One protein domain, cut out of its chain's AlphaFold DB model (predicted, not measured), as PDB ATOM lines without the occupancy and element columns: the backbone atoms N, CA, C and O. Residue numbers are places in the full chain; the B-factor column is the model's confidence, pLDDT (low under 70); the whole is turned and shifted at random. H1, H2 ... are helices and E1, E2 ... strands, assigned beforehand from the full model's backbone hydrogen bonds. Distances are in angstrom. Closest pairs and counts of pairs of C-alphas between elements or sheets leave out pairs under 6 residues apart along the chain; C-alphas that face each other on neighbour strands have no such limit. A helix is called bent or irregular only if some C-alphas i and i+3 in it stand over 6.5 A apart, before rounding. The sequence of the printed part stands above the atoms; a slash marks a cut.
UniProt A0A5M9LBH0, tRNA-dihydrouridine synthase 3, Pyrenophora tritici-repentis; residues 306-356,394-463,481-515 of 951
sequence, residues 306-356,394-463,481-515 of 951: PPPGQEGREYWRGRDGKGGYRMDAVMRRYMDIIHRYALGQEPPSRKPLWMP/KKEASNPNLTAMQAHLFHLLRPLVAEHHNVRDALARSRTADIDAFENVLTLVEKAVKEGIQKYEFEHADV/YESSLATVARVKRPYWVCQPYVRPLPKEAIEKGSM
ATOM      1  N   PRO A 306     162.114 155.502 177.568       91.12
ATOM      2  CA  PRO A 306     162.450 156.427 178.639       91.12
ATOM      3  C   PRO A 306     162.013 155.854 180.000       91.12
ATOM      4  O   PRO A 306     161.019 155.111 180.063       91.12
ATOM      5  N   PRO A 307     162.722 156.190 181.096       90.44
ATOM      6  CA  PRO A 307     162.303 155.815 182.441       90.44
ATOM      7  C   PRO A 307     160.879 156.309 182.752       90.44
ATOM      8  O   PRO A 307     160.498 157.383 182.275       90.44
ATOM      9  N   PRO A 308     160.097 155.573 183.565       89.50
ATOM     10  CA  PRO A 308     158.796 156.042 184.032       89.50
ATOM     11  C   PRO A 308     158.874 157.440 184.664       89.50
ATOM     12  O   PRO A 308     159.718 157.683 185.527       89.50
ATOM     13  N   GLY A 309     158.010 158.359 184.229       86.38
ATOM     14  CA  GLY A 309     157.989 159.763 184.658       86.38
ATOM     15  C   GLY A 309     158.894 160.700 183.846       86.38
ATOM     16  O   GLY A 309     158.899 161.905 184.093       86.38
ATOM     17  N   GLN A 310     159.659 160.175 182.884       90.38
ATOM     18  CA  GLN A 310     160.527 160.941 181.978       90.38
ATOM     19  C   GLN A 310     160.132 160.765 180.503       90.38
ATOM     20  O   GLN A 310     160.943 160.970 179.603       90.38
ATOM     21  N   GLU A 311     158.881 160.388 180.232       89.19
ATOM     22  CA  GLU A 311     158.361 160.164 178.879       89.19
ATOM     23  C   GLU A 311     158.368 161.429 178.005       89.19
ATOM     24  O   GLU A 311     158.438 161.354 176.773       89.19
ATOM     25  N   GLY A 312     158.281 162.603 178.635       91.69
ATOM     26  CA  GLY A 312     158.070 163.861 177.931       91.69
ATOM     27  C   GLY A 312     156.749 163.855 177.154       91.69
ATOM     28  O   GLY A 312     155.756 163.280 177.592       91.69
ATOM     29  N   ARG A 313     156.728 164.525 175.996       94.38
ATOM     30  CA  ARG A 313     155.536 164.615 175.125       94.38
ATOM     31  C   ARG A 313     155.542 163.610 173.970       94.38
ATOM     32  O   ARG A 313     154.542 163.476 173.271       94.38
ATOM     33  N   GLU A 314     156.671 162.941 173.743       95.31
ATOM     34  CA  GLU A 314     156.897 162.100 172.561       95.31
ATOM     35  C   GLU A 314     156.622 160.617 172.809       95.31
ATOM     36  O   GLU A 314     156.291 159.890 171.872       95.31
ATOM     37  N   TYR A 315     156.752 160.164 174.055       96.06
ATOM     38  CA  TYR A 315     156.543 158.774 174.432       96.06
ATOM     39  C   TYR A 315     155.208 158.617 175.163       96.06
ATOM     40  O   TYR A 315     154.878 159.398 176.050       96.06
ATOM     41  N   TRP A 316     154.433 157.600 174.790       95.69
ATOM     42  CA  TRP A 316     153.181 157.250 175.457       95.69
ATOM     43  C   TRP A 316     153.348 155.942 176.230       95.69
ATOM     44  O   TRP A 316     153.951 154.988 175.730       95.69
ATOM     45  N   ARG A 317     152.788 155.886 177.441       93.75
ATOM     46  CA  ARG A 317     152.758 154.689 178.285       93.75
ATOM     47  C   ARG A 317     151.338 154.448 178.784       93.75
ATOM     48  O   ARG A 317     150.744 155.336 179.390       93.75
ATOM     49  N   GLY A 318     150.821 153.253 178.530       91.06
ATOM     50  CA  GLY A 318     149.521 152.805 179.007       91.06
ATOM     51  C   GLY A 318     149.547 152.366 180.470       91.06
ATOM     52  O   GLY A 318     150.607 152.196 181.080       91.06
ATOM     53  N   ARG A 319     148.353 152.143 181.032       88.38
ATOM     54  CA  ARG A 319     148.151 151.625 182.398       88.38
ATOM     55  C   ARG A 319     148.706 150.205 182.591       88.38
ATOM     56  O   ARG A 319     149.085 149.853 183.700       88.38
ATOM     57  N   ASP A 320     148.822 149.428 181.513       84.50
ATOM     58  CA  ASP A 320     149.428 148.087 181.480       84.50
ATOM     59  C   ASP A 320     150.974 148.109 181.478       84.50
ATOM     60  O   ASP A 320     151.626 147.069 181.366       84.50
ATOM     61  N   GLY A 321     151.580 149.299 181.553       86.06
ATOM     62  CA  GLY A 321     153.026 149.508 181.506       86.06
ATOM     63  C   GLY A 321     153.631 149.414 180.102       86.06
ATOM     64  O   GLY A 321     154.792 149.807 179.919       86.06
ATOM     65  N   LYS A 322     152.870 148.961 179.094       88.00
ATOM     66  CA  LYS A 322     153.314 148.953 177.698       88.00
ATOM     67  C   LYS A 322     153.309 150.379 177.165       88.00
ATOM     68  O   LYS A 322     152.478 151.211 177.511       88.00
ATOM     69  N   GLY A 323     154.259 150.679 176.294       91.12
ATOM     70  CA  GLY A 323     154.368 151.999 175.695       91.12
ATOM     71  C   GLY A 323     155.108 151.967 174.373       91.12
ATOM     72  O   GLY A 323     155.453 150.892 173.872       91.12
ATOM     73  N   GLY A 324     155.320 153.156 173.833       94.88
ATOM     74  CA  GLY A 324     156.107 153.400 172.635       94.88
ATOM     75  C   GLY A 324     156.088 154.878 172.262       94.88
ATOM     76  O   GLY A 324     155.324 155.672 172.819       94.88
ATOM     77  N   TYR A 325     156.922 155.249 171.298       97.00
ATOM     78  CA  TYR A 325     156.897 156.596 170.743       97.00
ATOM     79  C   TYR A 325     155.615 156.831 169.944       97.00
ATOM     80  O   TYR A 325     155.131 155.951 169.227       97.00
ATOM     81  N   ARG A 326     155.050 158.031 170.077       97.62
ATOM     82  CA  ARG A 326     153.839 158.426 169.359       97.62
ATOM     83  C   ARG A 326     154.148 158.685 167.888       97.62
ATOM     84  O   ARG A 326     155.175 159.276 167.549       97.62
ATOM     85  N   MET A 327     153.235 158.293 167.007       98.19
ATOM     86  CA  MET A 327     153.414 158.448 165.563       98.19
ATOM     87  C   MET A 327     153.537 159.910 165.117       98.19
ATOM     88  O   MET A 327     154.304 160.196 164.199       98.19
ATOM     89  N   ASP A 328     152.826 160.833 165.770       98.31
ATOM     90  CA  ASP A 328     152.931 162.272 165.507       98.31
ATOM     91  C   ASP A 328     154.315 162.822 165.874       98.31
ATOM     92  O   ASP A 328     154.915 163.553 165.087       98.31
ATOM     93  N   ALA A 329     154.873 162.405 167.011       98.19
ATOM     94  CA  ALA A 329     156.220 162.771 167.437       98.19
ATOM     95  C   ALA A 329     157.290 162.275 166.456       98.19
ATOM     96  O   ALA A 329     158.153 163.044 166.020       98.19
ATOM     97  N   VAL A 330     157.215 160.999 166.064       98.50
ATOM     98  CA  VAL A 330     158.170 160.399 165.122       98.50
ATOM     99  C   VAL A 330     158.045 161.036 163.735       98.50
ATOM    100  O   VAL A 330     159.062 161.372 163.125       98.50
ATOM    101  N   MET A 331     156.819 161.263 163.247       98.38
ATOM    102  CA  MET A 331     156.589 161.932 161.965       98.38
ATOM    103  C   MET A 331     157.092 163.378 161.988       98.38
ATOM    104  O   MET A 331     157.773 163.790 161.050       98.38
ATOM    105  N   ARG A 332     156.819 164.142 163.054       98.25
ATOM    106  CA  ARG A 332     157.319 165.514 163.218       98.25
ATOM    107  C   ARG A 332     158.845 165.551 163.164       98.25
ATOM    108  O   ARG A 332     159.413 166.338 162.411       98.25
ATOM    109  N   ARG A 333     159.513 164.645 163.883       98.19
ATOM    110  CA  ARG A 333     160.976 164.523 163.858       98.19
ATOM    111  C   ARG A 333     161.511 164.171 162.467       98.19
ATOM    112  O   ARG A 333     162.511 164.738 162.030       98.19
ATOM    113  N   TYR A 334     160.840 163.267 161.755       98.56
ATOM    114  CA  TYR A 334     161.178 162.941 160.370       98.56
ATOM    115  C   TYR A 334     161.038 164.160 159.446       98.56
ATOM    116  O   TYR A 334     161.943 164.441 158.662       98.56
ATOM    117  N   MET A 335     159.954 164.931 159.578       98.25
ATOM    118  CA  MET A 335     159.756 166.168 158.818       98.25
ATOM    119  C   MET A 335     160.841 167.205 159.123       98.25
ATOM    120  O   MET A 335     161.380 167.806 158.195       98.25
ATOM    121  N   ASP A 336     161.239 167.371 160.385       98.25
ATOM    122  CA  ASP A 336     162.328 168.278 160.764       98.25
ATOM    123  C   ASP A 336     163.666 167.884 160.119       98.25
ATOM    124  O   ASP A 336     164.413 168.749 159.654       98.25
ATOM    125  N   ILE A 337     163.959 166.582 160.035       98.00
ATOM    126  CA  ILE A 337     165.134 166.069 159.317       98.00
ATOM    127  C   ILE A 337     165.045 166.409 157.825       98.00
ATOM    128  O   ILE A 337     166.028 166.868 157.237       98.00
ATOM    129  N   ILE A 338     163.878 166.225 157.204       97.50
ATOM    130  CA  ILE A 338     163.671 166.569 155.794       97.50
ATOM    131  C   ILE A 338     163.905 168.065 155.556       97.50
ATOM    132  O   ILE A 338     164.666 168.413 154.652       97.50
ATOM    133  N   HIS A 339     163.335 168.945 156.385       97.00
ATOM    134  CA  HIS A 339     163.556 170.391 156.282       97.00
ATOM    135  C   HIS A 339     165.038 170.744 156.391       97.00
ATOM    136  O   HIS A 339     165.600 171.317 155.453       97.00
ATOM    137  N   ARG A 340     165.702 170.327 157.476       96.12
ATOM    138  CA  ARG A 340     167.100 170.712 157.731       96.12
ATOM    139  C   ARG A 340     168.058 170.169 156.683       96.12
ATOM    140  O   ARG A 340     168.909 170.903 156.189       96.12
ATOM    141  N   TYR A 341     167.932 168.891 156.336       94.62
ATOM    142  CA  TYR A 341     168.958 168.200 155.559       94.62
ATOM    143  C   TYR A 341     168.616 168.069 154.078       94.62
ATOM    144  O   TYR A 341     169.480 168.302 153.236       94.62
ATOM    145  N   ALA A 342     167.376 167.707 153.735       92.56
ATOM    146  CA  ALA A 342     166.993 167.509 152.338       92.56
ATOM    147  C   ALA A 342     166.631 168.830 151.638       92.56
ATOM    148  O   ALA A 342     166.920 168.979 150.447       92.56
ATOM    149  N   LEU A 343     166.025 169.780 152.364       92.19
ATOM    150  CA  LEU A 343     165.609 171.086 151.837       92.19
ATOM    151  C   LEU A 343     166.576 172.229 152.182       92.19
ATOM    152  O   LEU A 343     166.496 173.292 151.559       92.19
ATOM    153  N   GLY A 344     167.467 172.032 153.161       91.62
ATOM    154  CA  GLY A 344     168.397 173.059 153.640       91.62
ATOM    155  C   GLY A 344     167.696 174.245 154.310       91.62
ATOM    156  O   GLY A 344     168.134 175.383 154.144       91.62
ATOM    157  N   GLN A 345     166.573 173.998 154.986       93.69
ATOM    158  CA  GLN A 345     165.698 175.004 155.595       93.69
ATOM    159  C   GLN A 345     165.470 174.690 157.075       93.69
ATOM    160  O   GLN A 345     165.425 173.527 157.473       93.69
ATOM    161  N   GLU A 346     165.291 175.725 157.896       94.00
ATOM    162  CA  GLU A 346     164.849 175.511 159.274       94.00
ATOM    163  C   GLU A 346     163.415 174.966 159.291       94.00
ATOM    164  O   GLU A 346     162.577 175.453 158.521       94.00
ATOM    165  N   PRO A 347     163.106 173.979 160.153       95.62
ATOM    166  CA  PRO A 347     161.752 173.472 160.276       95.62
ATOM    167  C   PRO A 347     160.772 174.577 160.693       95.62
ATOM    168  O   PRO A 347     161.142 175.491 161.441       95.62
ATOM    169  N   PRO A 348     159.505 174.510 160.251       94.69
ATOM    170  CA  PRO A 348     158.508 175.489 160.651       94.69
ATOM    171  C   PRO A 348     158.238 175.408 162.159       94.69
ATOM    172  O   PRO A 348     158.263 174.334 162.765       94.69
ATOM    173  N   SER A 349     157.941 176.558 162.768       94.00
ATOM    174  CA  SER A 349     157.510 176.612 164.168       94.00
ATOM    175  C   SER A 349     156.131 175.964 164.312       94.00
ATOM    176  O   SER A 349     155.197 176.336 163.599       94.00
ATOM    177  N   ARG A 350     156.003 174.993 165.222       92.25
ATOM    178  CA  ARG A 350     154.763 174.244 165.495       92.25
ATOM    179  C   ARG A 350     154.412 174.344 166.979       92.25
ATOM    180  O   ARG A 350     155.303 174.473 167.818       92.25
ATOM    181  N   LYS A 351     153.121 174.239 167.317       92.69
ATOM    182  CA  LYS A 351     152.683 174.117 168.719       92.69
ATOM    183  C   LYS A 351     153.300 172.854 169.353       92.69
ATOM    184  O   LYS A 351     153.547 171.881 168.629       92.69
ATOM    185  N   PRO A 352     153.559 172.825 170.674       94.12
ATOM    186  CA  PRO A 352     153.961 171.597 171.360       94.12
ATOM    187  C   PRO A 352     152.984 170.447 171.074       94.12
ATOM    188  O   PRO A 352     151.793 170.688 170.882       94.12
ATOM    189  N   LEU A 353     153.485 169.206 171.027       95.25
ATOM    190  CA  LEU A 353     152.625 168.026 170.885       95.25
ATOM    191  C   LEU A 353     151.625 167.993 172.040       95.25
ATOM    192  O   LEU A 353     152.037 168.106 173.195       95.25
ATOM    193  N   TRP A 354     150.342 167.839 171.729       95.44
ATOM    194  CA  TRP A 354     149.273 167.874 172.726       95.44
ATOM    195  C   TRP A 354     149.414 166.741 173.755       95.44
ATOM    196  O   TRP A 354     149.731 165.606 173.380       95.44
ATOM    197  N   MET A 355     149.154 167.047 175.026       91.75
ATOM    198  CA  MET A 355     149.092 166.108 176.149       91.75
ATOM    199  C   MET A 355     147.803 166.301 176.968       91.75
ATOM    200  O   MET A 355     147.298 167.425 177.051       91.75
ATOM    201  N   PRO A 356     147.301 165.246 177.638       88.25
ATOM    202  CA  PRO A 356     146.238 165.387 178.630       88.25
ATOM    203  C   PRO A 356     146.604 166.432 179.694       88.25
ATOM    204  O   PRO A 356     147.693 166.387 180.264       88.25
ATOM    205  N   LYS A 394     163.763 170.911 139.674       54.03
ATOM    206  CA  LYS A 394     164.149 169.614 139.092       54.03
ATOM    207  C   LYS A 394     165.187 168.873 139.947       54.03
ATOM    208  O   LYS A 394     165.187 167.646 139.927       54.03
ATOM    209  N   LYS A 395     166.073 169.590 140.648       55.25
ATOM    210  CA  LYS A 395     167.035 168.993 141.591       55.25
ATOM    211  C   LYS A 395     166.333 168.491 142.852       55.25
ATOM    212  O   LYS A 395     166.595 167.374 143.273       55.25
ATOM    213  N   GLU A 396     165.398 169.274 143.380       58.78
ATOM    214  CA  GLU A 396     164.583 168.916 144.544       58.78
ATOM    215  C   GLU A 396     163.717 167.677 144.250       58.78
ATOM    216  O   GLU A 396     163.782 166.688 144.972       58.78
ATOM    217  N   ALA A 397     163.053 167.624 143.089       60.34
ATOM    218  CA  ALA A 397     162.287 166.448 142.648       60.34
ATOM    219  C   ALA A 397     163.125 165.168 142.400       60.34
ATOM    220  O   ALA A 397     162.553 164.110 142.146       60.34
ATOM    221  N   SER A 398     164.459 165.256 142.427       71.19
ATOM    222  CA  SER A 398     165.387 164.131 142.244       71.19
ATOM    223  C   SER A 398     166.136 163.755 143.530       71.19
ATOM    224  O   SER A 398     167.023 162.903 143.467       71.19
ATOM    225  N   ASN A 399     165.837 164.395 144.665       87.19
ATOM    226  CA  ASN A 399     166.470 164.084 145.945       87.19
ATOM    227  C   ASN A 399     165.955 162.720 146.463       87.19
ATOM    228  O   ASN A 399     164.742 162.595 146.665       87.19
ATOM    229  N   PRO A 400     166.835 161.727 146.718       90.31
ATOM    230  CA  PRO A 400     166.430 160.393 147.171       90.31
ATOM    231  C   PRO A 400     165.580 160.430 148.447       90.31
ATOM    232  O   PRO A 400     164.597 159.697 148.574       90.31
ATOM    233  N   ASN A 401     165.895 161.346 149.366       94.12
ATOM    234  CA  ASN A 401     165.174 161.492 150.629       94.12
ATOM    235  C   ASN A 401     163.726 161.952 150.412       94.12
ATOM    236  O   ASN A 401     162.830 161.496 151.115       94.12
ATOM    237  N   LEU A 402     163.478 162.809 149.412       94.06
ATOM    238  CA  LEU A 402     162.131 163.296 149.090       94.06
ATOM    239  C   LEU A 402     161.308 162.256 148.326       94.06
ATOM    240  O   LEU A 402     160.090 162.189 148.487       94.06
ATOM    241  N   THR A 403     161.954 161.425 147.503       92.06
ATOM    242  CA  THR A 403     161.267 160.350 146.773       92.06
ATOM    243  C   THR A 403     160.756 159.243 147.694       92.06
ATOM    244  O   THR A 403     159.697 158.683 147.418       92.06
ATOM    245  N   ALA A 404     161.453 158.972 148.803       93.38
ATOM    246  CA  ALA A 404     161.101 157.908 149.744       93.38
ATOM    247  C   ALA A 404     160.025 158.309 150.777       93.38
ATOM    248  O   ALA A 404     159.373 157.437 151.351       93.38
ATOM    249  N   MET A 405     159.772 159.613 150.985       95.00
ATOM    250  CA  MET A 405     158.887 160.124 152.051       95.00
ATOM    251  C   MET A 405     157.515 159.456 152.105       95.00
ATOM    252  O   MET A 405     157.084 159.031 153.172       95.00
ATOM    253  N   GLN A 406     156.819 159.357 150.969       95.12
ATOM    254  CA  GLN A 406     155.477 158.773 150.952       95.12
ATOM    255  C   GLN A 406     155.507 157.310 151.414       95.12
ATOM    256  O   GLN A 406     154.646 156.895 152.186       95.12
ATOM    257  N   ALA A 407     156.499 156.538 150.967       95.06
ATOM    258  CA  ALA A 407     156.620 155.133 151.330       95.06
ATOM    259  C   ALA A 407     156.957 154.968 152.821       95.06
ATOM    260  O   ALA A 407     156.260 154.226 153.511       95.06
ATOM    261  N   HIS A 408     157.932 155.731 153.330       97.38
ATOM    262  CA  HIS A 408     158.273 155.779 154.754       97.38
ATOM    263  C   HIS A 408     157.047 156.041 155.637       97.38
ATOM    264  O   HIS A 408     156.793 155.311 156.593       97.38
ATOM    265  N   LEU A 409     156.243 157.048 155.289       97.81
ATOM    266  CA  LEU A 409     155.073 157.430 156.079       97.81
ATOM    267  C   LEU A 409     153.944 156.395 156.006       97.81
ATOM    268  O   LEU A 409     153.269 156.178 157.006       97.81
ATOM    269  N   PHE A 410     153.762 155.696 154.880       97.31
ATOM    270  CA  PHE A 410     152.815 154.575 154.815       97.31
ATOM    271  C   PHE A 410     153.229 153.392 155.692       97.31
ATOM    272  O   PHE A 410     152.362 152.659 156.170       97.31
ATOM    273  N   HIS A 411     154.531 153.183 155.889       96.44
ATOM    274  CA  HIS A 411     155.020 152.185 156.830       96.44
ATOM    275  C   HIS A 411     154.834 152.655 158.272       96.44
ATOM    276  O   HIS A 411     154.123 151.989 159.022       96.44
ATOM    277  N   LEU A 412     155.379 153.820 158.625       97.56
ATOM    278  CA  LEU A 412     155.306 154.394 159.970       97.56
ATOM    279  C   LEU A 412     153.864 154.506 160.489       97.56
ATOM    280  O   LEU A 412     153.576 154.126 161.619       97.56
ATOM    281  N   LEU A 413     152.951 155.003 159.650       97.88
ATOM    282  CA  LEU A 413     151.569 155.299 160.030       97.88
ATOM    283  C   LEU A 413     150.607 154.136 159.769       97.88
ATOM    284  O   LEU A 413     149.396 154.335 159.822       97.88
ATOM    285  N   ARG A 414     151.102 152.932 159.447       95.88
ATOM    286  CA  ARG A 414     150.266 151.813 158.973       95.88
ATOM    287  C   ARG A 414     149.045 151.523 159.869       95.88
ATOM    288  O   ARG A 414     147.958 151.420 159.301       95.88
ATOM    289  N   PRO A 415     149.171 151.383 161.205       95.06
ATOM    290  CA  PRO A 415     148.011 151.230 162.088       95.06
ATOM    291  C   PRO A 415     147.052 152.426 162.034       95.06
ATOM    292  O   PRO A 415     145.850 152.241 161.889       95.06
ATOM    293  N   LEU A 416     147.578 153.652 162.071       97.44
ATOM    294  CA  LEU A 416     146.778 154.876 162.088       97.44
ATOM    295  C   LEU A 416     145.965 155.055 160.800       97.44
ATOM    296  O   LEU A 416     144.774 155.332 160.868       97.44
ATOM    297  N   VAL A 417     146.561 154.845 159.622       97.06
ATOM    298  CA  VAL A 417     145.865 155.004 158.327       97.06
ATOM    299  C   VAL A 417     144.865 153.883 158.021       97.06
ATOM    300  O   VAL A 417     144.099 153.997 157.062       97.06
ATOM    301  N   ALA A 418     144.876 152.794 158.798       93.44
ATOM    302  CA  ALA A 418     143.850 151.757 158.720       93.44
ATOM    303  C   ALA A 418     142.525 152.226 159.349       93.44
ATOM    304  O   ALA A 418     141.458 151.861 158.853       93.44
ATOM    305  N   GLU A 419     142.600 153.072 160.381       93.19
ATOM    306  CA  GLU A 419     141.445 153.640 161.088       93.19
ATOM    307  C   GLU A 419     141.072 155.039 160.564       93.19
ATOM    308  O   GLU A 419     139.901 155.340 160.358       93.19
ATOM    309  N   HIS A 420     142.067 155.879 160.262       96.69
ATOM    310  CA  HIS A 420     141.892 157.279 159.856       96.69
ATOM    311  C   HIS A 420     142.044 157.449 158.340       96.69
ATOM    312  O   HIS A 420     143.119 157.763 157.814       96.69
ATOM    313  N   HIS A 421     140.953 157.220 157.601       95.75
ATOM    314  CA  HIS A 421     140.974 157.209 156.128       95.75
ATOM    315  C   HIS A 421     141.251 158.590 155.520       95.75
ATOM    316  O   HIS A 421     141.880 158.683 154.469       95.75
ATOM    317  N   ASN A 422     140.885 159.672 156.207       96.88
ATOM    318  CA  ASN A 422     141.241 161.042 155.824       96.88
ATOM    319  C   ASN A 422     142.769 161.259 155.776       96.88
ATOM    320  O   ASN A 422     143.270 161.883 154.839       96.88
ATOM    321  N   VAL A 423     143.516 160.707 156.742       97.88
ATOM    322  CA  VAL A 423     144.989 160.752 156.775       97.88
ATOM    323  C   VAL A 423     145.563 159.923 155.628       97.88
ATOM    324  O   VAL A 423     146.442 160.391 154.901       97.88
ATOM    325  N   ARG A 424     145.030 158.708 155.425       97.69
ATOM    326  CA  ARG A 424     145.416 157.811 154.324       97.69
ATOM    327  C   ARG A 424     145.285 158.496 152.965       97.69
ATOM    328  O   ARG A 424     146.203 158.441 152.147       97.69
ATOM    329  N   ASP A 425     144.147 159.134 152.735       96.62
ATOM    330  CA  ASP A 425     143.799 159.781 151.479       96.62
ATOM    331  C   ASP A 425     144.637 161.033 151.220       96.62
ATOM    332  O   ASP A 425     145.099 161.245 150.096       96.62
ATOM    333  N   ALA A 426     144.879 161.842 152.257       97.62
ATOM    334  CA  ALA A 426     145.790 162.977 152.174       97.62
ATOM    335  C   ALA A 426     147.207 162.512 151.801       97.62
ATOM    336  O   ALA A 426     147.759 162.991 150.809       97.62
ATOM    337  N   LEU A 427     147.741 161.507 152.504       97.25
ATOM    338  CA  LEU A 427     149.072 160.954 152.244       97.25
ATOM    339  C   LEU A 427     149.189 160.322 150.847       97.25
ATOM    340  O   LEU A 427     150.218 160.465 150.183       97.25
ATOM    341  N   ALA A 428     148.141 159.645 150.369       95.75
ATOM    342  CA  ALA A 428     148.104 159.053 149.032       95.75
ATOM    343  C   ALA A 428     148.127 160.109 147.913       95.75
ATOM    344  O   ALA A 428     148.670 159.851 146.832       95.75
ATOM    345  N   ARG A 429     147.541 161.290 148.158       95.38
ATOM    346  CA  ARG A 429     147.524 162.415 147.211       95.38
ATOM    347  C   ARG A 429     148.814 163.234 147.224       95.38
ATOM    348  O   ARG A 429     149.130 163.820 146.185       95.38
ATOM    349  N   SER A 430     149.566 163.237 148.328       92.75
ATOM    350  CA  SER A 430     150.865 163.914 148.427       92.75
ATOM    351  C   SER A 430     151.813 163.472 147.307       92.75
ATOM    352  O   SER A 430     151.916 162.289 146.966       92.75
ATOM    353  N   ARG A 431     152.508 164.436 146.698       90.50
ATOM    354  CA  ARG A 431     153.466 164.199 145.609       90.50
ATOM    355  C   ARG A 431     154.896 164.408 146.091       90.50
ATOM    356  O   ARG A 431     155.144 165.087 147.080       90.50
ATOM    357  N   THR A 432     155.855 163.827 145.374       86.31
ATOM    358  CA  THR A 432     157.282 164.049 145.642       86.31
ATOM    359  C   THR A 432     157.597 165.546 145.641       86.31
ATOM    360  O   THR A 432     157.217 166.247 144.704       86.31
ATOM    361  N   ALA A 433     158.321 165.999 146.668       80.75
ATOM    362  CA  ALA A 433     158.687 167.399 146.909       80.75
ATOM    363  C   ALA A 433     157.518 168.369 147.202       80.75
ATOM    364  O   ALA A 433     157.743 169.573 147.289       80.75
ATOM    365  N   ASP A 434     156.293 167.873 147.411       91.38
ATOM    366  CA  ASP A 434     155.162 168.676 147.900       91.38
ATOM    367  C   ASP A 434     155.137 168.690 149.437       91.38
ATOM    368  O   ASP A 434     154.386 167.961 150.087       91.38
ATOM    369  N   ILE A 435     156.049 169.467 150.021       94.88
ATOM    370  CA  ILE A 435     156.297 169.486 151.470       94.88
ATOM    371  C   ILE A 435     155.091 170.020 152.244       94.88
ATOM    372  O   ILE A 435     154.775 169.487 153.304       94.88
ATOM    373  N   ASP A 436     154.372 170.995 151.686       95.25
ATOM    374  CA  ASP A 436     153.172 171.565 152.306       95.25
ATOM    375  C   ASP A 436     152.069 170.496 152.445       95.25
ATOM    376  O   ASP A 436     151.419 170.400 153.488       95.25
ATOM    377  N   ALA A 437     151.916 169.610 151.451       96.50
ATOM    378  CA  ALA A 437     151.003 168.474 151.563       96.50
ATOM    379  C   ALA A 437     151.412 167.494 152.678       96.50
ATOM    380  O   ALA A 437     150.539 166.954 153.357       96.50
ATOM    381  N   PHE A 438     152.709 167.256 152.895       97.62
ATOM    382  CA  PHE A 438     153.181 166.402 153.994       97.62
ATOM    383  C   PHE A 438     153.015 167.060 155.376       97.62
ATOM    384  O   PHE A 438     152.686 166.359 156.332       97.62
ATOM    385  N   GLU A 439     153.163 168.383 155.494       97.88
ATOM    386  CA  GLU A 439     152.840 169.128 156.728       97.88
ATOM    387  C   GLU A 439     151.338 169.090 157.046       97.88
ATOM    388  O   GLU A 439     150.939 168.960 158.207       97.88
ATOM    389  N   ASN A 440     150.484 169.133 156.022       97.81
ATOM    390  CA  ASN A 440     149.053 168.916 156.211       97.81
ATOM    391  C   ASN A 440     148.763 167.493 156.724       97.81
ATOM    392  O   ASN A 440     147.976 167.323 157.651       97.81
ATOM    393  N   VAL A 441     149.439 166.467 156.187       98.50
ATOM    394  CA  VAL A 441     149.331 165.096 156.722       98.50
ATOM    395  C   VAL A 441     149.778 165.046 158.186       98.50
ATOM    396  O   VAL A 441     149.068 164.452 158.990       98.50
ATOM    397  N   LEU A 442     150.884 165.705 158.556       98.56
ATOM    398  CA  LEU A 442     151.331 165.791 159.953       98.56
ATOM    399  C   LEU A 442     150.250 166.404 160.855       98.56
ATOM    400  O   LEU A 442     149.973 165.868 161.921       98.56
ATOM    401  N   THR A 443     149.590 167.469 160.402       98.44
ATOM    402  CA  THR A 443     148.498 168.116 161.148       98.44
ATOM    403  C   THR A 443     147.318 167.162 161.375       98.44
ATOM    404  O   THR A 443     146.765 167.096 162.473       98.44
ATOM    405  N   LEU A 444     146.946 166.376 160.358       98.50
ATOM    406  CA  LEU A 444     145.897 165.359 160.484       98.50
ATOM    407  C   LEU A 444     146.313 164.211 161.419       98.50
ATOM    408  O   LEU A 444     145.483 163.719 162.181       98.50
ATOM    409  N   VAL A 445     147.586 163.804 161.390       98.69
ATOM    410  CA  VAL A 445     148.143 162.798 162.306       98.69
ATOM    411  C   VAL A 445     148.118 163.309 163.748       98.69
ATOM    412  O   VAL A 445     147.626 162.600 164.619       98.69
ATOM    413  N   GLU A 446     148.561 164.540 164.010       98.44
ATOM    414  CA  GLU A 446     148.516 165.161 165.346       98.44
ATOM    415  C   GLU A 446     147.086 165.217 165.903       98.44
ATOM    416  O   GLU A 446     146.863 164.901 167.075       98.44
ATOM    417  N   LYS A 447     146.101 165.538 165.054       98.00
ATOM    418  CA  LYS A 447     144.679 165.488 165.419       98.00
ATOM    419  C   LYS A 447     144.226 164.064 165.778       98.00
ATOM    420  O   LYS A 447     143.654 163.867 166.848       98.00
ATOM    421  N   ALA A 448     144.523 163.075 164.935       98.12
ATOM    422  CA  ALA A 448     144.137 161.679 165.157       98.12
ATOM    423  C   ALA A 448     144.782 161.066 166.417       98.12
ATOM    424  O   ALA A 448     144.157 160.264 167.116       98.12
ATOM    425  N   VAL A 449     146.031 161.444 166.717       98.12
ATOM    426  CA  VAL A 449     146.734 161.033 167.942       98.12
ATOM    427  C   VAL A 449     146.100 161.680 169.173       98.12
ATOM    428  O   VAL A 449     145.853 160.977 170.153       98.12
ATOM    429  N   LYS A 450     145.788 162.984 169.127       97.12
ATOM    430  CA  LYS A 450     145.066 163.675 170.207       97.12
ATOM    431  C   LYS A 450     143.743 162.972 170.527       97.12
ATOM    432  O   LYS A 450     143.515 162.623 171.682       97.12
ATOM    433  N   GLU A 451     142.914 162.727 169.514       96.38
ATOM    434  CA  GLU A 451     141.617 162.053 169.671       96.38
ATOM    435  C   GLU A 451     141.775 160.645 170.270       96.38
ATOM    436  O   GLU A 451     141.031 160.272 171.178       96.38
ATOM    437  N   GLY A 452     142.785 159.889 169.824       96.06
ATOM    438  CA  GLY A 452     143.081 158.553 170.347       96.06
ATOM    439  C   GLY A 452     143.471 158.556 171.824       96.06
ATOM    440  O   GLY A 452     142.934 157.774 172.608       96.06
ATOM    441  N   ILE A 453     144.351 159.477 172.226       95.56
ATOM    442  CA  ILE A 453     144.764 159.618 173.628       95.56
ATOM    443  C   ILE A 453     143.588 160.085 174.497       95.56
ATOM    444  O   ILE A 453     143.380 159.528 175.569       95.56
ATOM    445  N   GLN A 454     142.789 161.061 174.050       94.88
ATOM    446  CA  GLN A 454     141.607 161.516 174.798       94.88
ATOM    447  C   GLN A 454     140.605 160.384 175.023       94.88
ATOM    448  O   GLN A 454     140.120 160.208 176.139       94.88
ATOM    449  N   LYS A 455     140.330 159.596 173.977       93.56
ATOM    450  CA  LYS A 455     139.456 158.427 174.067       93.56
ATOM    451  C   LYS A 455     140.000 157.397 175.060       93.56
ATOM    452  O   LYS A 455     139.245 156.924 175.901       93.56
ATOM    453  N   TYR A 456     141.302 157.110 175.012       93.69
ATOM    454  CA  TYR A 456     141.949 156.208 175.966       93.69
ATOM    455  C   TYR A 456     141.797 156.685 177.414       93.69
ATOM    456  O   TYR A 456     141.371 155.908 178.263       93.69
ATOM    457  N   GLU A 457     142.112 157.952 177.700       91.69
ATOM    458  CA  GLU A 457     141.993 158.494 179.060       91.69
ATOM    459  C   GLU A 457     140.538 158.498 179.544       91.69
ATOM    460  O   GLU A 457     140.295 158.187 180.704       91.69
ATOM    461  N   PHE A 458     139.571 158.787 178.665       89.75
ATOM    462  CA  PHE A 458     138.145 158.730 178.995       89.75
ATOM    463  C   PHE A 458     137.689 157.307 179.345       89.75
ATOM    464  O   PHE A 458     137.063 157.098 180.379       89.75
ATOM    465  N   GLU A 459     138.047 156.315 178.525       88.56
ATOM    466  CA  GLU A 459     137.703 154.902 178.755       88.56
ATOM    467  C   GLU A 459     138.343 154.328 180.032       88.56
ATOM    468  O   GLU A 459     137.837 153.361 180.594       88.56
ATOM    469  N   HIS A 460     139.439 154.930 180.506       84.50
ATOM    470  CA  HIS A 460     140.205 154.470 181.669       84.50
ATOM    471  C   HIS A 460     140.141 155.443 182.864       84.50
ATOM    472  O   HIS A 460     140.959 155.327 183.778       84.50
ATOM    473  N   ALA A 461     139.199 156.396 182.874       76.94
ATOM    474  CA  ALA A 461     139.069 157.406 183.929       76.94
ATOM    475  C   ALA A 461     138.568 156.827 185.271       76.94
ATOM    476  O   ALA A 461     139.031 157.256 186.326       76.94
ATOM    477  N   ASP A 462     137.682 155.823 185.227       65.50
ATOM    478  CA  ASP A 462     137.015 155.242 186.410       65.50
ATOM    479  C   ASP A 462     137.596 153.886 186.856       65.50
ATOM    480  O   ASP A 462     137.123 153.263 187.810       65.50
ATOM    481  N   VAL A 463     138.647 153.411 186.186       58.44
ATOM    482  CA  VAL A 463     139.298 152.141 186.515       58.44
ATOM    483  C   VAL A 463     140.429 152.421 187.508       58.44
ATOM    484  O   VAL A 463     141.504 152.892 187.138       58.44
ATOM    485  N   TYR A 481     155.895 128.476 165.992       59.66
ATOM    486  CA  TYR A 481     156.055 128.239 164.560       59.66
ATOM    487  C   TYR A 481     154.724 128.045 163.810       59.66
ATOM    488  O   TYR A 481     154.738 127.978 162.576       59.66
ATOM    489  N   GLU A 482     153.587 128.007 164.511       59.44
ATOM    490  CA  GLU A 482     152.261 127.750 163.937       59.44
ATOM    491  C   GLU A 482     151.308 128.946 164.000       59.44
ATOM    492  O   GLU A 482     150.527 129.125 163.066       59.44
ATOM    493  N   SER A 483     151.423 129.824 165.004       73.06
ATOM    494  CA  SER A 483     150.534 130.988 165.150       73.06
ATOM    495  C   SER A 483     151.276 132.315 165.340       73.06
ATOM    496  O   SER A 483     152.180 132.430 166.168       73.06
ATOM    497  N   SER A 484     150.868 133.364 164.610       78.00
ATOM    498  CA  SER A 484     151.382 134.724 164.843       78.00
ATOM    499  C   SER A 484     150.698 135.448 166.010       78.00
ATOM    500  O   SER A 484     151.189 136.496 166.437       78.00
ATOM    501  N   LEU A 485     149.618 134.889 166.575       77.62
ATOM    502  CA  LEU A 485     148.774 135.542 167.587       77.62
ATOM    503  C   LEU A 485     149.554 135.955 168.838       77.62
ATOM    504  O   LEU A 485     149.447 137.100 169.273       77.62
ATOM    505  N   ALA A 486     150.408 135.074 169.365       78.44
ATOM    506  CA  ALA A 486     151.241 135.386 170.529       78.44
ATOM    507  C   ALA A 486     152.211 136.548 170.247       78.44
ATOM    508  O   ALA A 486     152.444 137.410 171.096       78.44
ATOM    509  N   THR A 487     152.750 136.615 169.023       84.12
ATOM    510  CA  THR A 487     153.610 137.731 168.610       84.12
ATOM    511  C   THR A 487     152.803 139.020 168.488       84.12
ATOM    512  O   THR A 487     153.268 140.053 168.963       84.12
ATOM    513  N   VAL A 488     151.596 138.965 167.912       85.38
ATOM    514  CA  VAL A 488     150.682 140.114 167.822       85.38
ATOM    515  C   VAL A 488     150.335 140.636 169.215       85.38
ATOM    516  O   VAL A 488     150.560 141.811 169.474       85.38
ATOM    517  N   ALA A 489     149.870 139.789 170.134       83.56
ATOM    518  CA  ALA A 489     149.491 140.194 171.494       83.56
ATOM    519  C   ALA A 489     150.650 140.860 172.265       83.56
ATOM    520  O   ALA A 489     150.460 141.826 173.012       83.56
ATOM    521  N   ARG A 490     151.881 140.387 172.034       87.56
ATOM    522  CA  ARG A 490     153.101 140.952 172.625       87.56
ATOM    523  C   ARG A 490     153.395 142.373 172.130       87.56
ATOM    524  O   ARG A 490     153.713 143.254 172.933       87.56
ATOM    525  N   VAL A 491     153.315 142.595 170.819       88.44
ATOM    526  CA  VAL A 491     153.783 143.843 170.185       88.44
ATOM    527  C   VAL A 491     152.674 144.853 169.899       88.44
ATOM    528  O   VAL A 491     152.982 146.008 169.624       88.44
ATOM    529  N   LYS A 492     151.401 144.449 169.965       89.75
ATOM    530  CA  LYS A 492     150.256 145.324 169.692       89.75
ATOM    531  C   LYS A 492     150.284 146.532 170.625       89.75
ATOM    532  O   LYS A 492     150.512 146.406 171.832       89.75
ATOM    533  N   ARG A 493     150.065 147.705 170.043       93.62
ATOM    534  CA  ARG A 493     149.899 148.984 170.734       93.62
ATOM    535  C   ARG A 493     148.662 149.693 170.180       93.62
ATOM    536  O   ARG A 493     148.174 149.310 169.112       93.62
ATOM    537  N   PRO A 494     148.148 150.726 170.862       95.62
ATOM    538  CA  PRO A 494     147.139 151.587 170.263       95.62
ATOM    539  C   PRO A 494     147.618 152.197 168.940       95.62
ATOM    540  O   PRO A 494     148.821 152.378 168.733       95.62
ATOM    541  N   TYR A 495     146.692 152.519 168.035       95.56
ATOM    542  CA  TYR A 495     147.027 152.923 166.663       95.56
ATOM    543  C   TYR A 495     147.886 154.196 166.577       95.56
ATOM    544  O   TYR A 495     148.526 154.415 165.555       95.56
ATOM    545  N   TRP A 496     147.908 155.029 167.623       96.56
ATOM    546  CA  TRP A 496     148.701 156.262 167.692       96.56
ATOM    547  C   TRP A 496     150.156 156.050 168.130       96.56
ATOM    548  O   TRP A 496     150.933 157.006 168.162       96.56
ATOM    549  N   VAL A 497     150.540 154.819 168.469       97.38
ATOM    550  CA  VAL A 497     151.884 154.451 168.930       97.38
ATOM    551  C   VAL A 497     152.592 153.631 167.855       97.38
ATOM    552  O   VAL A 497     152.011 152.694 167.299       97.38
ATOM    553  N   CYS A 498     153.853 153.966 167.575       96.62
ATOM    554  CA  CYS A 498     154.710 153.197 166.676       96.62
ATOM    555  C   CYS A 498     154.778 151.733 167.123       96.62
ATOM    556  O   CYS A 498     154.960 151.432 168.302       96.62
ATOM    557  N   GLN A 499     154.586 150.817 166.178       94.06
ATOM    558  CA  GLN A 499     154.537 149.387 166.460       94.06
ATOM    559  C   GLN A 499     154.863 148.577 165.203       94.06
ATOM    560  O   GLN A 499     154.527 149.000 164.092       94.06
ATOM    561  N   PRO A 500     155.479 147.395 165.346       92.50
ATOM    562  CA  PRO A 500     155.838 146.565 164.210       92.50
ATOM    563  C   PRO A 500     154.608 145.962 163.525       92.50
ATOM    564  O   PRO A 500     153.617 145.601 164.158       92.50
ATOM    565  N   TYR A 501     154.709 145.748 162.214       89.25
ATOM    566  CA  TYR A 501     153.737 144.937 161.489       89.25
ATOM    567  C   TYR A 501     154.097 143.450 161.577       89.25
ATOM    568  O   TYR A 501     155.113 143.003 161.038       89.25
ATOM    569  N   VAL A 502     153.228 142.671 162.216       86.81
ATOM    570  CA  VAL A 502     153.337 141.209 162.265       86.81
ATOM    571  C   VAL A 502     152.578 140.619 161.082       86.81
ATOM    572  O   VAL A 502     151.375 140.829 160.931       86.81
ATOM    573  N   ARG A 503     153.281 139.877 160.224       79.94
ATOM    574  CA  ARG A 503     152.631 139.104 159.160       79.94
ATOM    575  C   ARG A 503     152.103 137.790 159.726       79.94
ATOM    576  O   ARG A 503     152.859 137.139 160.451       79.94
ATOM    577  N   PRO A 504     150.896 137.358 159.324       77.75
ATOM    578  CA  PRO A 504     150.437 136.003 159.594       77.75
ATOM    579  C   PRO A 504     151.457 134.974 159.099       77.75
ATOM    580  O   PRO A 504     152.090 135.164 158.051       77.75
ATOM    581  N   LEU A 505     151.633 133.893 159.859       79.31
ATOM    582  CA  LEU A 505     152.481 132.782 159.428       79.31
ATOM    583  C   LEU A 505     151.830 132.053 158.239       79.31
ATOM    584  O   LEU A 505     150.616 132.130 158.077       79.31
ATOM    585  N   PRO A 506     152.591 131.334 157.390       75.25
ATOM    586  CA  PRO A 506     152.031 130.723 156.182       75.25
ATOM    587  C   PRO A 506     150.845 129.780 156.445       75.25
ATOM    588  O   PRO A 506     149.885 129.806 155.685       75.25
ATOM    589  N   LYS A 507     150.889 128.982 157.524       70.38
ATOM    590  CA  LYS A 507     149.778 128.100 157.925       70.38
ATOM    591  C   LYS A 507     148.520 128.910 158.268       70.38
ATOM    592  O   LYS A 507     147.497 128.753 157.614       70.38
ATOM    593  N   GLU A 508     148.656 129.871 159.179       71.31
ATOM    594  CA  GLU A 508     147.591 130.803 159.571       71.31
ATOM    595  C   GLU A 508     147.026 131.596 158.375       71.31
ATOM    596  O   GLU A 508     145.828 131.843 158.275       71.31
ATOM    597  N   ALA A 509     147.878 131.999 157.435       64.19
ATOM    598  CA  ALA A 509     147.466 132.736 156.247       64.19
ATOM    599  C   ALA A 509     146.643 131.875 155.270       64.19
ATOM    600  O   ALA A 509     145.737 132.408 154.621       64.19
ATOM    601  N   ILE A 510     146.945 130.574 155.171       68.56
ATOM    602  CA  ILE A 510     146.157 129.593 154.408       68.56
ATOM    603  C   ILE A 510     144.799 129.373 155.084       68.56
ATOM    604  O   ILE A 510     143.776 129.430 154.406       68.56
ATOM    605  N   GLU A 511     144.776 129.192 156.405       70.56
ATOM    606  CA  GLU A 511     143.540 129.004 157.182       70.56
ATOM    607  C   GLU A 511     142.612 130.221 157.098       70.56
ATOM    608  O   GLU A 511     141.411 130.076 156.886       70.56
ATOM    609  N   LYS A 512     143.169 131.436 157.158       63.97
ATOM    610  CA  LYS A 512     142.420 132.695 156.998       63.97
ATOM    611  C   LYS A 512     141.998 132.992 155.551       63.97
ATOM    612  O   LYS A 512     141.508 134.084 155.279       63.97
ATOM    613  N   GLY A 513     142.243 132.086 154.599       51.25
ATOM    614  CA  GLY A 513     141.888 132.258 153.183       51.25
ATOM    615  C   GLY A 513     142.712 133.313 152.431       51.25
ATOM    616  O   GLY A 513     142.503 133.532 151.241       51.25
ATOM    617  N   SER A 514     143.691 133.942 153.089       47.97
ATOM    618  CA  SER A 514     144.589 134.948 152.501       47.97
ATOM    619  C   SER A 514     145.711 134.348 151.637       47.97
ATOM    620  O   SER A 514     146.490 135.079 151.021       47.97
ATOM    621  N   MET A 515     145.799 133.012 151.582       47.09
ATOM    622  CA  MET A 515     146.678 132.242 150.703       47.09
ATOM    623  C   MET A 515     145.948 131.018 150.143       47.09
ATOM    624  O   MET A 515     145.384 130.224 150.889       47.09
TER     625      MET A 515
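This is residues 306 to 356, 394 to 463 and 481 to 515 of the 951 residues of the protein "tRNA-dihydrouridine synthase 3" of Pyrenophora tritici-repentis (UniProt A0A5M9LBH0). Four helices, H1, H2, H4 and H5, lie side by side in a bundle, touching neighbours running opposite ways; a small strand hairpin, E1 and E2, precedes H1, while H6 and H7 lie away from the bundle. The printed part has 156 residues, mostly helix, in the order E1 E2 H1 H2 H3 H4 H5 H6 H7; the two-stranded sheet is antiparallel. It is only just compact, close to loose, with a radius of gyration of the C-alphas of 17.7 A and spans of 50 by 43 by 28 A.

Look first at the hairpin of E1, residues 315 to 317, and E2, residues 323 to 325: N 316 and O 324 are 2.9 A apart, within hydrogen-bond range. Next, H1, residues 327 to 342, touches H2, residues 400 to 412, at a shallow tilt of 3 degrees, opposite ways; their closest C-alphas, Ala 342 and Asn 401, are 6.5 A apart. H3, residues 414 to 419, and H4, residues 421 to 429, only just touch, with 3 pairs of C-alphas within 8 A, only at the corner; Val 417 and Arg 424 have the closest C-alphas, 4.9 A. H2, with residues 406 to 410 alone, touches H4, closest at C-alphas 406 and 427, 6.9 A. H5, residues 435 to 459, makes a helical hairpin with H4, closest at C-alphas 444 and 423, 6.0 A, and touches H1, closest at C-alphas 446 and 328, 5.3 A; it uses residues 437 to 445 alone for H4 and 439 to 449 alone for H1. H6, residues 485 to 491, and H7, residues 506 to 511, touch no helix. Every O i to N i+4 pair is within hydrogen-bond range in H1, H4, H5, H6 and H7, against 6 of 9 in H2 and 1 of 2 in H3.

Find C-alpha 315 at (156.543, 158.774, 174.432), where E1 begins. H1 runs 21.0 A, and H2 18.0 A; H2 is irregular, C-alphas 403 and 406 being 7.3 A apart. H5 runs 36.1 A from C-alpha 435 at (156.297, 169.486, 151.470), and H7 ends at C-alpha 511, (143.540, 129.004, 157.182).

The C-alphas of Lys 394 and Asp 462, the two farthest apart, are 56.4 A from each other. Two cuts omit residues 357 to 393, a gap of 43.6 A between C-alphas 356 and 394, and 464 to 480, 36.5 A between C-alphas 463 and 481. The link from H6 to H7 is long, 14 residues. Look for pLDDT under 70 at residues 394 to 397, 462 to 463, 481 to 482, 509 to 510 and 512 to 515.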